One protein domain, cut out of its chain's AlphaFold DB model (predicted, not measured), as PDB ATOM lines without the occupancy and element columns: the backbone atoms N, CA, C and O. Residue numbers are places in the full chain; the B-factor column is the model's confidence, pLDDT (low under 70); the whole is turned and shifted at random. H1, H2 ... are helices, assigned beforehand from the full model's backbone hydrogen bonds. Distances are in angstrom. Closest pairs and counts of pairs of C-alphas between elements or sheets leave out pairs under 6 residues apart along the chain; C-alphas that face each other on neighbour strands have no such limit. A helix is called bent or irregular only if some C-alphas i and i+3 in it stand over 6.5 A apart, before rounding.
ATOM      1  N   SER A 614      16.016 -10.272  26.592       83.25
ATOM      2  CA  SER A 614      17.123 -10.755  25.761       83.25
ATOM      3  C   SER A 614      17.104 -10.141  24.354       83.25
ATOM      4  O   SER A 614      18.150  -9.714  23.865       83.25
ATOM      5  N   GLN A 615      15.928 -10.006  23.730       80.69
ATOM      6  CA  GLN A 615      15.783  -9.391  22.411       80.69
ATOM      7  C   GLN A 615      16.083  -7.891  22.432       80.69
ATOM      8  O   GLN A 615      16.793  -7.422  21.544       80.69
ATOM      9  N   THR A 616      15.636  -7.143  23.448       80.88
ATOM     10  CA  THR A 616      15.995  -5.718  23.590       80.88
ATOM     11  C   THR A 616      17.503  -5.519  23.750       80.88
ATOM     12  O   THR A 616      18.079  -4.633  23.118       80.88
ATOM     13  N   LEU A 617      18.185  -6.382  24.511       80.06
ATOM     14  CA  LEU A 617      19.642  -6.335  24.646       80.06
ATOM     15  C   LEU A 617      20.365  -6.692  23.344       80.06
ATOM     16  O   LEU A 617      21.376  -6.070  23.016       80.06
ATOM     17  N   VAL A 618      19.873  -7.684  22.598       81.81
ATOM     18  CA  VAL A 618      20.430  -8.049  21.288       81.81
ATOM     19  C   VAL A 618      20.224  -6.918  20.278       81.81
ATOM     20  O   VAL A 618      21.172  -6.576  19.573       81.81
ATOM     21  N   ALA A 619      19.044  -6.295  20.245       80.38
ATOM     22  CA  ALA A 619      18.755  -5.140  19.395       80.38
ATOM     23  C   ALA A 619      19.662  -3.947  19.739       80.38
ATOM     24  O   ALA A 619      20.277  -3.372  18.845       80.38
ATOM     25  N   LYS A 620      19.869  -3.662  21.035       79.19
ATOM     26  CA  LYS A 620      20.814  -2.632  21.511       79.19
ATOM     27  C   LYS A 620      22.256  -2.914  21.085       79.19
ATOM     28  O   LYS A 620      22.968  -1.996  20.699       79.19
ATOM     29  N   LYS A 621      22.692  -4.177  21.126       78.94
ATOM     30  CA  LYS A 621      24.036  -4.578  20.668       78.94
ATOM     31  C   LYS A 621      24.199  -4.494  19.149       78.94
ATOM     32  O   LYS A 621      25.312  -4.265  18.688       78.94
ATOM     33  N   ARG A 622      23.125  -4.713  18.384       78.06
ATOM     34  CA  ARG A 622      23.124  -4.637  16.914       78.06
ATOM     35  C   ARG A 622      22.900  -3.223  16.371       78.06
ATOM     36  O   ARG A 622      23.272  -2.977  15.233       78.06
ATOM     37  N   GLY A 623      22.351  -2.312  17.177       76.50
ATOM     38  CA  GLY A 623      22.042  -0.940  16.766       76.50
ATOM     39  C   GLY A 623      20.727  -0.793  15.989       76.50
ATOM     40  O   GLY A 623      20.525   0.236  15.357       76.50
ATOM     41  N   ASP A 624      19.838  -1.791  16.033       81.12
ATOM     42  CA  ASP A 624      18.507  -1.715  15.408       81.12
ATOM     43  C   ASP A 624      17.545  -0.926  16.314       81.12
ATOM     44  O   ASP A 624      16.909  -1.498  17.205       81.12
ATOM     45  N   GLU A 625      17.440   0.390  16.106       77.12
ATOM     46  CA  GLU A 625      16.621   1.282  16.947       77.12
ATOM     47  C   GLU A 625      15.115   0.969  16.888       77.12
ATOM     48  O   GLU A 625      14.445   0.991  17.923       77.12
ATOM     49  N   ASP A 626      14.584   0.600  15.717       77.56
ATOM     50  CA  ASP A 626      13.152   0.312  15.536       77.56
ATOM     51  C   ASP A 626      12.717  -0.961  16.275       77.56
ATOM     52  O   ASP A 626      11.694  -0.988  16.967       77.56
ATOM     53  N   LEU A 627      13.526  -2.022  16.177       74.94
ATOM     54  CA  LEU A 627      13.284  -3.276  16.892       74.94
ATOM     55  C   LEU A 627      13.495  -3.109  18.396       74.94
ATOM     56  O   LEU A 627      12.767  -3.712  19.184       74.94
ATOM     57  N   LEU A 628      14.469  -2.290  18.802       76.88
ATOM     58  CA  LEU A 628      14.695  -1.963  20.204       76.88
ATOM     59  C   LEU A 628      13.463  -1.281  20.790       76.88
ATOM     60  O   LEU A 628      12.936  -1.773  21.786       76.88
ATOM     61  N   ARG A 629      12.978  -0.202  20.164       79.38
ATOM     62  CA  ARG A 629      11.808   0.542  20.648       79.38
ATOM     63  C   ARG A 629      10.563  -0.344  20.677       79.38
ATOM     64  O   ARG A 629       9.922  -0.436  21.717       79.38
ATOM     65  N   GLY A 630      10.283  -1.085  19.603       80.06
ATOM     66  CA  GLY A 630       9.109  -1.962  19.545       80.06
ATOM     67  C   GLY A 630       9.101  -3.061  20.616       80.06
ATOM     68  O   GLY A 630       8.075  -3.299  21.251       80.06
ATOM     69  N   MET A 631      10.240  -3.717  20.859       78.00
ATOM     70  CA  MET A 631      10.336  -4.780  21.870       78.00
ATOM     71  C   MET A 631      10.383  -4.225  23.298       78.00
ATOM     72  O   MET A 631       9.877  -4.859  24.221       78.00
ATOM     73  N   TYR A 632      10.964  -3.039  23.481       80.69
ATOM     74  CA  TYR A 632      10.992  -2.342  24.763       80.69
ATOM     75  C   TYR A 632       9.601  -1.851  25.173       80.69
ATOM     76  O   TYR A 632       9.190  -2.081  26.307       80.69
ATOM     77  N   ASP A 633       8.825  -1.297  24.242       82.81
ATOM     78  CA  ASP A 633       7.438  -0.899  24.495       82.81
ATOM     79  C   ASP A 633       6.563  -2.112  24.846       82.81
ATOM     80  O   ASP A 633       5.725  -2.041  25.746       82.81
ATOM     81  N   LYS A 634       6.775  -3.257  24.177       82.62
ATOM     82  CA  LYS A 634       6.118  -4.526  24.534       82.62
ATOM     83  C   LYS A 634       6.507  -5.005  25.934       82.62
ATOM     84  O   LYS A 634       5.634  -5.437  26.682       82.62
ATOM     85  N   LEU A 635       7.785  -4.895  26.307       82.62
ATOM     86  CA  LEU A 635       8.264  -5.237  27.648       82.62
ATOM     87  C   LEU A 635       7.611  -4.352  28.718       82.62
ATOM     88  O   LEU A 635       7.146  -4.879  29.723       82.62
ATOM     89  N   LEU A 636       7.548  -3.036  28.499       81.19
ATOM     90  CA  LEU A 636       6.910  -2.098  29.427       81.19
ATOM     91  C   LEU A 636       5.422  -2.419  29.591       81.19
ATOM     92  O   LEU A 636       4.969  -2.627  30.712       81.19
ATOM     93  N   LYS A 637       4.690  -2.595  28.480       81.94
ATOM     94  CA  LYS A 637       3.282  -3.019  28.514       81.94
ATOM     95  C   LYS A 637       3.099  -4.334  29.265       81.94
ATOM     96  O   LYS A 637       2.173  -4.454  30.061       81.94
ATOM     97  N   PHE A 638       3.968  -5.317  29.041       80.88
ATOM     98  CA  PHE A 638       3.890  -6.599  29.737       80.88
ATOM     99  C   PHE A 638       4.098  -6.441  31.249       80.88
ATOM    100  O   PHE A 638       3.324  -6.990  32.031       80.88
ATOM    101  N   ILE A 639       5.106  -5.662  31.656       79.31
ATOM    102  CA  ILE A 639       5.393  -5.379  33.067       79.31
ATOM    103  C   ILE A 639       4.235  -4.612  33.713       79.31
ATOM    104  O   ILE A 639       3.928  -4.887  34.865       79.31
ATOM    105  N   ASP A 640       3.586  -3.693  32.999       76.62
ATOM    106  CA  ASP A 640       2.479  -2.888  33.526       76.62
ATOM    107  C   ASP A 640       1.153  -3.648  33.610       76.62
ATOM    108  O   ASP A 640       0.356  -3.385  34.510       76.62
ATOM    109  N   THR A 641       0.906  -4.592  32.700       74.94
ATOM    110  CA  THR A 641      -0.406  -5.250  32.572       74.94
ATOM    111  C   THR A 641      -0.478  -6.586  33.313       74.94
ATOM    112  O   THR A 641      -1.570  -7.040  33.647       74.94
ATOM    113  N   ASN A 642       0.658  -7.244  33.562       76.06
ATOM    114  CA  ASN A 642       0.678  -8.621  34.048       76.06
ATOM    115  C   ASN A 642       1.233  -8.742  35.472       76.06
ATOM    116  O   ASN A 642       2.291  -8.209  35.780       76.06
ATOM    117  N   ASP A 643       0.554  -9.499  36.332       69.12
ATOM    118  CA  ASP A 643       0.908  -9.648  37.752       69.12
ATOM    119  C   ASP A 643       1.429 -11.049  38.104       69.12
ATOM    120  O   ASP A 643       1.775 -11.327  39.251       69.12
ATOM    121  N   LYS A 644       1.492 -11.956  37.123       66.94
ATOM    122  CA  LYS A 644       1.792 -13.382  37.327       66.94
ATOM    123  C   LYS A 644       3.216 -13.762  36.917       66.94
ATOM    124  O   LYS A 644       3.426 -14.865  36.433       66.94
ATOM    125  N   PHE A 645       4.194 -12.875  37.086       69.94
ATOM    126  CA  PHE A 645       5.607 -13.178  36.830       69.94
ATOM    127  C   PHE A 645       6.465 -12.970  38.085       69.94
ATOM    128  O   PHE A 645       6.166 -12.139  38.943       69.94
ATOM    129  N   GLY A 646       7.557 -13.718  38.198       69.50
ATOM    130  CA  GLY A 646       8.572 -13.612  39.234       69.50
ATOM    131  C   GLY A 646       9.350 -12.303  39.124       69.50
ATOM    132  O   GLY A 646      10.413 -12.237  38.498       69.50
ATOM    133  N   ILE A 647       8.830 -11.260  39.773       72.00
ATOM    134  CA  ILE A 647       9.395  -9.904  39.782       72.00
ATOM    135  C   ILE A 647      10.861  -9.916  40.248       72.00
ATOM    136  O   ILE A 647      11.709  -9.269  39.632       72.00
ATOM    137  N   ASP A 648      11.192 -10.714  41.268       70.81
ATOM    138  CA  ASP A 648      12.554 -10.840  41.806       70.81
ATOM    139  C   ASP A 648      13.559 -11.396  40.785       70.81
ATOM    140  O   ASP A 648      14.705 -10.943  40.708       70.81
ATOM    141  N   ARG A 649      13.132 -12.361  39.960       72.88
ATOM    142  CA  ARG A 649      13.987 -13.022  38.964       72.88
ATOM    143  C   ARG A 649      14.287 -12.093  37.789       72.88
ATOM    144  O   ARG A 649      15.440 -11.984  37.369       72.88
ATOM    145  N   LEU A 650      13.269 -11.387  37.297       74.31
ATOM    146  CA  LEU A 650      13.423 -10.369  36.254       74.31
ATOM    147  C   LEU A 650      14.235  -9.173  36.739       74.31
ATOM    148  O   LEU A 650      15.107  -8.698  36.014       74.31
ATOM    149  N   TYR A 651      14.012  -8.726  37.975       71.62
ATOM    150  CA  TYR A 651      14.793  -7.650  38.573       71.62
ATOM    151  C   TYR A 651      16.277  -8.025  38.699       71.62
ATOM    152  O   TYR A 651      17.144  -7.212  38.376       71.62
ATOM    153  N   GLY A 652      16.589  -9.269  39.084       72.75
ATOM    154  CA  GLY A 652      17.959  -9.788  39.094       72.75
ATOM    155  C   GLY A 652      18.641  -9.689  37.725       72.75
ATOM    156  O   GLY A 652      19.762  -9.191  37.634       72.75
ATOM    157  N   LEU A 653      17.944 -10.069  36.649       68.62
ATOM    158  CA  LEU A 653      18.448  -9.966  35.272       68.62
ATOM    159  C   LEU A 653      18.607  -8.501  34.816       68.62
ATOM    160  O   LEU A 653      19.637  -8.141  34.243       68.62
ATOM    161  N   LEU A 654      17.637  -7.637  35.134       69.56
ATOM    162  CA  LEU A 654      17.636  -6.209  34.780       69.56
ATOM    163  C   LEU A 654      18.665  -5.388  35.550       69.56
ATOM    164  O   LEU A 654      19.162  -4.395  35.019       69.56
ATOM    165  N   SER A 655      19.018  -5.794  36.773       62.12
ATOM    166  CA  SER A 655      19.978  -5.080  37.625       62.12
ATOM    167  C   SER A 655      21.351  -4.890  36.967       62.12
ATOM    168  O   SER A 655      22.065  -3.942  37.297       62.12
ATOM    169  N   SER A 656      21.678  -5.745  35.992       61.88
ATOM    170  CA  SER A 656      22.907  -5.712  35.196       61.88
ATOM    171  C   SER A 656      22.839  -4.833  33.935       61.88
ATOM    172  O   SER A 656      23.831  -4.725  33.216       61.88
ATOM    173  N   THR A 657      21.693  -4.204  33.644       66.00
ATOM    174  CA  THR A 657      21.412  -3.522  32.366       66.00
ATOM    175  C   THR A 657      21.007  -2.053  32.542       66.00
ATOM    176  O   THR A 657      20.408  -1.682  33.549       66.00
ATOM    177  N   ASP A 658      21.281  -1.210  31.536       67.69
ATOM    178  CA  ASP A 658      20.949   0.234  31.544       67.69
ATOM    179  C   ASP A 658      19.469   0.546  31.226       67.69
ATOM    180  O   ASP A 658      19.138   1.645  30.784       67.69
ATOM    181  N   LEU A 659      18.564  -0.424  31.371       74.38
ATOM    182  CA  LEU A 659      17.134  -0.260  31.087       74.38
ATOM    183  C   LEU A 659      16.446   0.340  32.323       74.38
ATOM    184  O   LEU A 659      15.804  -0.358  33.109       74.38
ATOM    185  N   PHE A 660      16.656   1.642  32.541       73.44
ATOM    186  CA  PHE A 660      16.289   2.317  33.789       73.44
ATOM    187  C   PHE A 660      14.773   2.397  34.032       73.44
ATOM    188  O   PHE A 660      14.357   2.336  35.186       73.44
ATOM    189  N   GLU A 661      13.950   2.488  32.983       76.06
ATOM    190  CA  GLU A 661      12.491   2.659  33.114       76.06
ATOM    191  C   GLU A 661      11.818   1.353  33.542       76.06
ATOM    192  O   GLU A 661      11.154   1.305  34.573       76.06
ATOM    193  N   ALA A 662      12.100   0.253  32.834       74.69
ATOM    194  CA  ALA A 662      11.631  -1.081  33.209       74.69
ATOM    195  C   ALA A 662      12.072  -1.452  34.638       74.69
ATOM    196  O   ALA A 662      11.315  -2.047  35.405       74.69
ATOM    197  N   ARG A 663      13.286  -1.045  35.036       74.81
ATOM    198  CA  ARG A 663      13.793  -1.232  36.402       74.81
ATOM    199  C   ARG A 663      13.009  -0.421  37.435       74.81
ATOM    200  O   ARG A 663      12.742  -0.939  38.519       74.81
ATOM    201  N   ALA A 664      12.665   0.825  37.127       73.88
ATOM    202  CA  ALA A 664      11.915   1.685  38.033       73.88
ATOM    203  C   ALA A 664      10.479   1.166  38.251       73.88
ATOM    204  O   ALA A 664      10.026   1.116  39.394       73.88
ATOM    205  N   ILE A 665       9.813   0.665  37.203       76.81
ATOM    206  CA  ILE A 665       8.482   0.038  37.308       76.81
ATOM    207  C   ILE A 665       8.525  -1.218  38.196       76.81
ATOM    208  O   ILE A 665       7.713  -1.367  39.113       76.81
ATOM    209  N   LEU A 666       9.506  -2.104  37.991       75.50
ATOM    210  CA  LEU A 666       9.644  -3.322  38.802       75.50
ATOM    211  C   LEU A 666       9.991  -3.030  40.266       75.50
ATOM    212  O   LEU A 666       9.418  -3.652  41.158       75.50
ATOM    213  N   LEU A 667      10.890  -2.074  40.535       75.81
ATOM    214  CA  LEU A 667      11.184  -1.609  41.901       75.81
ATOM    215  C   LEU A 667       9.942  -1.061  42.586       75.81
ATOM    216  O   LEU A 667       9.738  -1.274  43.784       75.81
ATOM    217  N   GLY A 668       9.109  -0.393  41.800       75.12
ATOM    218  CA  GLY A 668       7.834   0.089  42.253       75.12
ATOM    219  C   GLY A 668       6.883  -1.020  42.697       75.12
ATOM    220  O   GLY A 668       6.296  -0.939  43.779       75.12
ATOM    221  N   ARG A 669       6.783  -2.095  41.910       73.38
ATOM    222  CA  ARG A 669       5.991  -3.291  42.250       73.38
ATOM    223  C   ARG A 669       6.581  -4.094  43.418       73.38
ATOM    224  O   ARG A 669       5.829  -4.646  44.211       73.38
ATOM    225  N   LEU A 670       7.906  -4.086  43.588       75.44
ATOM    226  CA  LEU A 670       8.623  -4.652  44.747       75.44
ATOM    227  C   LEU A 670       8.453  -3.834  46.044       75.44
ATOM    228  O   LEU A 670       9.022  -4.193  47.075       75.44
ATOM    229  N   GLY A 671       7.728  -2.710  46.002       71.25
ATOM    230  CA  GLY A 671       7.510  -1.828  47.152       71.25
ATOM    231  C   GLY A 671       8.712  -0.947  47.514       71.25
ATOM    232  O   GLY A 671       8.668  -0.229  48.510       71.25
ATOM    233  N   ARG A 672       9.781  -0.949  46.708       79.38
ATOM    234  CA  ARG A 672      10.990  -0.130  46.911       79.38
ATOM    235  C   ARG A 672      10.865   1.212  46.190       79.38
ATOM    236  O   ARG A 672      11.638   1.525  45.284       79.38
ATOM    237  N   ARG A 673       9.867   1.999  46.601       68.69
ATOM    238  CA  ARG A 673       9.483   3.255  45.934       68.69
ATOM    239  C   ARG A 673      10.593   4.303  45.921       68.69
ATOM    240  O   ARG A 673      10.782   4.950  44.898       68.69
ATOM    241  N   ASP A 674      11.375   4.402  46.992       72.88
ATOM    242  CA  ASP A 674      12.470   5.377  47.099       72.88
ATOM    243  C   ASP A 674      13.532   5.170  46.007       72.88
ATOM    244  O   ASP A 674      13.994   6.121  45.381       72.88
ATOM    245  N   GLN A 675      13.865   3.908  45.710       73.44
ATOM    246  CA  GLN A 675      14.839   3.548  44.673       73.44
ATOM    247  C   GLN A 675      14.272   3.747  43.260       73.44
ATOM    248  O   GLN A 675      15.012   4.103  42.345       73.44
ATOM    249  N   ALA A 676      12.965   3.531  43.074       71.38
ATOM    250  CA  ALA A 676      12.282   3.816  41.813       71.38
ATOM    251  C   ALA A 676      12.249   5.329  41.521       71.38
ATOM    252  O   ALA A 676      12.552   5.744  40.403       71.38
ATOM    253  N   LEU A 677      11.961   6.150  42.536       72.25
ATOM    254  CA  LEU A 677      11.969   7.613  42.453       72.25
ATOM    255  C   LEU A 677      13.360   8.165  42.144       72.25
ATOM    256  O   LEU A 677      13.495   9.050  41.303       72.25
ATOM    257  N   GLU A 678      14.401   7.612  42.767       76.94
ATOM    258  CA  GLU A 678      15.786   7.992  42.481       76.94
ATOM    259  C   GLU A 678      16.154   7.721  41.010       76.94
ATOM    260  O   GLU A 678      16.775   8.556  40.348       76.94
ATOM    261  N   LEU A 679      15.719   6.582  40.463       76.06
ATOM    262  CA  LEU A 679      15.930   6.231  39.057       76.06
ATOM    263  C   LEU A 679      15.178   7.166  38.097       76.06
ATOM    264  O   LEU A 679      15.784   7.634  37.128       76.06
ATOM    265  N   TYR A 680      13.907   7.477  38.370       73.62
ATOM    266  CA  TYR A 680      13.120   8.399  37.544       73.62
ATOM    267  C   TYR A 680      13.663   9.836  37.583       73.62
ATOM    268  O   TYR A 680      13.880  10.439  36.532       73.62
ATOM    269  N   ALA A 681      13.950  10.362  38.777       71.88
ATOM    270  CA  ALA A 681      14.344  11.756  38.970       71.88
ATOM    271  C   ALA A 681      15.790  12.051  38.541       71.88
ATOM    272  O   ALA A 681      16.047  13.093  37.938       71.88
ATOM    273  N   TYR A 682      16.741  11.155  38.838       72.31
ATOM    274  CA  TYR A 682      18.164  11.430  38.600       72.31
ATOM    275  C   TYR A 682      18.715  10.815  37.315       72.31
ATOM    276  O   TYR A 682      19.627  11.396  36.727       72.31
ATOM    277  N   ARG A 683      18.213   9.651  36.873       72.88
ATOM    278  CA  ARG A 683      18.770   8.950  35.698       72.88
ATOM    279  C   ARG A 683      17.935   9.083  34.432       72.88
ATOM    280  O   ARG A 683      18.523   9.258  33.372       72.88
ATOM    281  N   LEU A 684      16.609   9.001  34.534       69.38
ATOM    282  CA  LEU A 684      15.705   9.203  33.391       69.38
ATOM    283  C   LEU A 684      15.356  10.677  33.154       69.38
ATOM    284  O   LEU A 684      15.006  11.022  32.032       69.38
ATOM    285  N   GLN A 685      15.471  11.533  34.181       70.50
ATOM    286  CA  GLN A 685      15.056  12.948  34.151       70.50
ATOM    287  C   GLN A 685      13.593  13.141  33.703       70.50
ATOM    288  O   GLN A 685      13.221  14.194  33.187       70.50
ATOM    289  N   ASP A 686      12.750  12.125  33.915       71.81
ATOM    290  CA  ASP A 686      11.329  12.152  33.573       71.81
ATOM    291  C   ASP A 686      10.519  12.523  34.824       71.81
ATOM    292  O   ASP A 686      10.045  11.671  35.580       71.81
ATOM    293  N   TYR A 687      10.442  13.830  35.086       67.88
ATOM    294  CA  TYR A 687       9.799  14.386  36.281       67.88
ATOM    295  C   TYR A 687       8.278  14.159  36.304       67.88
ATOM    296  O   TYR A 687       7.702  14.067  37.384       67.88
ATOM    297  N   LEU A 688       7.639  14.010  35.139       68.62
ATOM    298  CA  LEU A 688       6.191  13.795  35.035       68.62
ATOM    299  C   LEU A 688       5.803  12.384  35.493       68.62
ATOM    300  O   LEU A 688       4.920  12.232  36.334       68.62
ATOM    301  N   LYS A 689       6.522  11.353  35.030       66.31
ATOM    302  CA  LYS A 689       6.323   9.979  35.526       66.31
ATOM    303  C   LYS A 689       6.718   9.827  36.995       66.31
ATOM    304  O   LYS A 689       6.129   9.017  37.707       66.31
ATOM    305  N   ALA A 690       7.691  10.612  37.466       61.88
ATOM    306  CA  ALA A 690       8.048  10.653  38.881       61.88
ATOM    307  C   ALA A 690       6.899  11.199  39.749       61.88
ATOM    308  O   ALA A 690       6.634  10.630  40.802       61.88
ATOM    309  N   GLU A 691       6.189  12.244  39.309       66.31
ATOM    310  CA  GLU A 691       5.005  12.773  40.007       66.31
ATOM    311  C   GLU A 691       3.822  11.791  39.991       66.31
ATOM    312  O   GLU A 691       3.185  11.583  41.026       66.31
ATOM    313  N   GLU A 692       3.564  11.123  38.861       66.50
ATOM    314  CA  GLU A 692       2.530  10.079  38.754       66.50
ATOM    315  C   GLU A 692       2.806   8.856  39.644       66.50
ATOM    316  O   GLU A 692       1.876   8.147  40.027       66.50
ATOM    317  N   TYR A 693       4.070   8.614  40.005       60.53
ATOM    318  CA  TYR A 693       4.479   7.527  40.893       60.53
ATOM    319  C   TYR A 693       4.364   7.880  42.396       60.53
ATOM    320  O   TYR A 693       4.452   6.999  43.256       60.53
ATOM    321  N   VAL A 694       4.112   9.152  42.736       62.62
ATOM    322  CA  VAL A 694       4.031   9.684  44.115       62.62
ATOM    323  C   VAL A 694       2.618   9.680  44.765       62.62
ATOM    324  O   VAL A 694       2.499  10.209  45.875       62.62
ATOM    325  N   PRO A 695       1.512   9.101  44.236       53.09
ATOM    326  CA  PRO A 695       0.223   9.322  44.872       53.09
ATOM    327  C   PRO A 695       0.151   8.564  46.208       53.09
ATOM    328  O   PRO A 695       0.303   7.343  46.272       53.09
ATOM    329  N   PHE A 696      -0.126   9.341  47.262       43.25
ATOM    330  CA  PHE A 696      -0.277   8.988  48.681       43.25
ATOM    331  C   PHE A 696       1.003   8.858  49.529       43.25
ATOM    332  O   PHE A 696       1.275   7.832  50.152       43.25
ATOM    333  N   VAL A 697       1.702   9.981  49.718       39.44
ATOM    334  CA  VAL A 697       2.158  10.330  51.075       39.44
ATOM    335  C   VAL A 697       0.947  10.937  51.795       39.44
ATOM    336  O   VAL A 697       0.515  12.021  51.400       39.44
ATOM    337  N   PRO A 698       0.342  10.296  52.815       37.97
ATOM    338  CA  PRO A 698      -0.516  11.039  53.718       37.97
ATOM    339  C   PRO A 698       0.399  12.026  54.437       37.97
ATOM    340  O   PRO A 698       1.318  11.620  55.150       37.97
ATOM    341  N   SER A 699       0.192  13.317  54.182       35.66
ATOM    342  CA  SER A 699       0.818  14.391  54.937       35.66
ATOM    343  C   SER A 699       0.719  14.071  56.425       35.66
ATOM    344  O   SER A 699      -0.377  13.994  56.975       35.66
ATOM    345  N   LEU A 700       1.873  13.855  57.052       39.94
ATOM    346  CA  LEU A 700       2.026  13.869  58.496       39.94
ATOM    347  C   LEU A 700       1.524  15.225  59.015       39.94
ATOM    348  O   LEU A 700       2.181  16.248  58.815       39.94
ATOM    349  N   MET A 701       0.364  15.207  59.669       32.06
ATOM    350  CA  MET A 701      -0.040  16.156  60.707       32.06
ATOM    351  C   MET A 701      -0.589  15.380  61.894       32.06
ATOM    352  O   MET A 701      -1.393  14.449  61.658       32.06
TER     353      MET A 701
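AT A GLANCE: This is residues 614 to 701 of the 701 residues of the protein "Vps39_1 domain-containing protein" of Candolleomyces aberdarensis (UniProt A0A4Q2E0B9). Six helices lie nearly along one common direction in an elongated, stepped stack: the hairpin of H1 and H2 makes one end, and the last part of H2 overlaps H4, which sits in the middle of the domain between H3 and H5. H6 packs on H5, and the tail of residues 695 to 701 sticks out at the end away from H1, adding to the length. The printed part has 88 residues with six named helices, H1 to H6 in order along the chain, and no named strand; the class is all helix. It is only just compact, close to loose, with a radius of gyration of the C-alphas of 14.2 A, and it spans 53 by 28 by 22 A.

HOW THE PARTS SIT: H1, residues 614 to 622, and H2, residues 625 to 641, form a helical hairpin at a shallow tilt of 22 degrees; H2 touches H1 with residues 625 to 632 alone, and the closest C-alphas are those of Ala 619 and Leu 628, 5.2 A apart. H3, residues 647 to 654, is apart from H2. The hub is H4, residues 660 to 669, which touches three helices. H2 touches H4 with residues 635 to 640 alone, running the same way at a shallow tilt of 7 degrees, the closest C-alphas being those of Leu 636 and Ala 662, 6.1 A apart. H3 and H4 form a hairpin at a shallow tilt of 16 degrees, with the closest C-alphas, those of Leu 654 and Arg 663, 6.5 A apart. H5, residues 673 to 684, forms a hairpin with H4 at a shallow tilt of 13 degrees, and the closest C-alphas, those of Ala 664 and Ala 676, are 4.4 A apart. H6, residues 687 to 692, forms a hairpin with H5 at a shallow tilt of 28 degrees; H5 touches it with residues 677 to 681 alone, the closest C-alphas being those of Tyr 680 and Ala 690, 5.7 A apart. H6 is apart from H4, and H3 is apart from H5. Every O i to N i+4 pair is within hydrogen-bond range in H1, H2, H3, H4 and H6, and 7 of 8 are in H5.

IN THESE COORDINATES: H1 begins at C-alpha 614, (17.123, -10.755, 25.761), and is 12.3 A long from first to last C-alpha. H2 is the longest helix, 24.0 A, and ends at C-alpha 641, (-0.406, -5.250, 32.572). H3 measures 10.3 A, H4 14.5 A and H5 15.2 A. H5 is neither bent nor irregular, but only just: C-alphas 681 and 684 are 6.3 A apart. H6 measures 8.8 A and ends at C-alpha 692, (2.530, 10.079, 38.754).

THE WHOLE: The two C-alphas farthest apart, those of Arg 622 and Met 701, are 53.7 A from each other. The printed part has no cut, and Met 701 is the chain's last residue. The five links between helices are tight. The mean pLDDT of the printed part is 71.3, and 27 residues are under 70, among them residues 653 to 658 and 687 to 701.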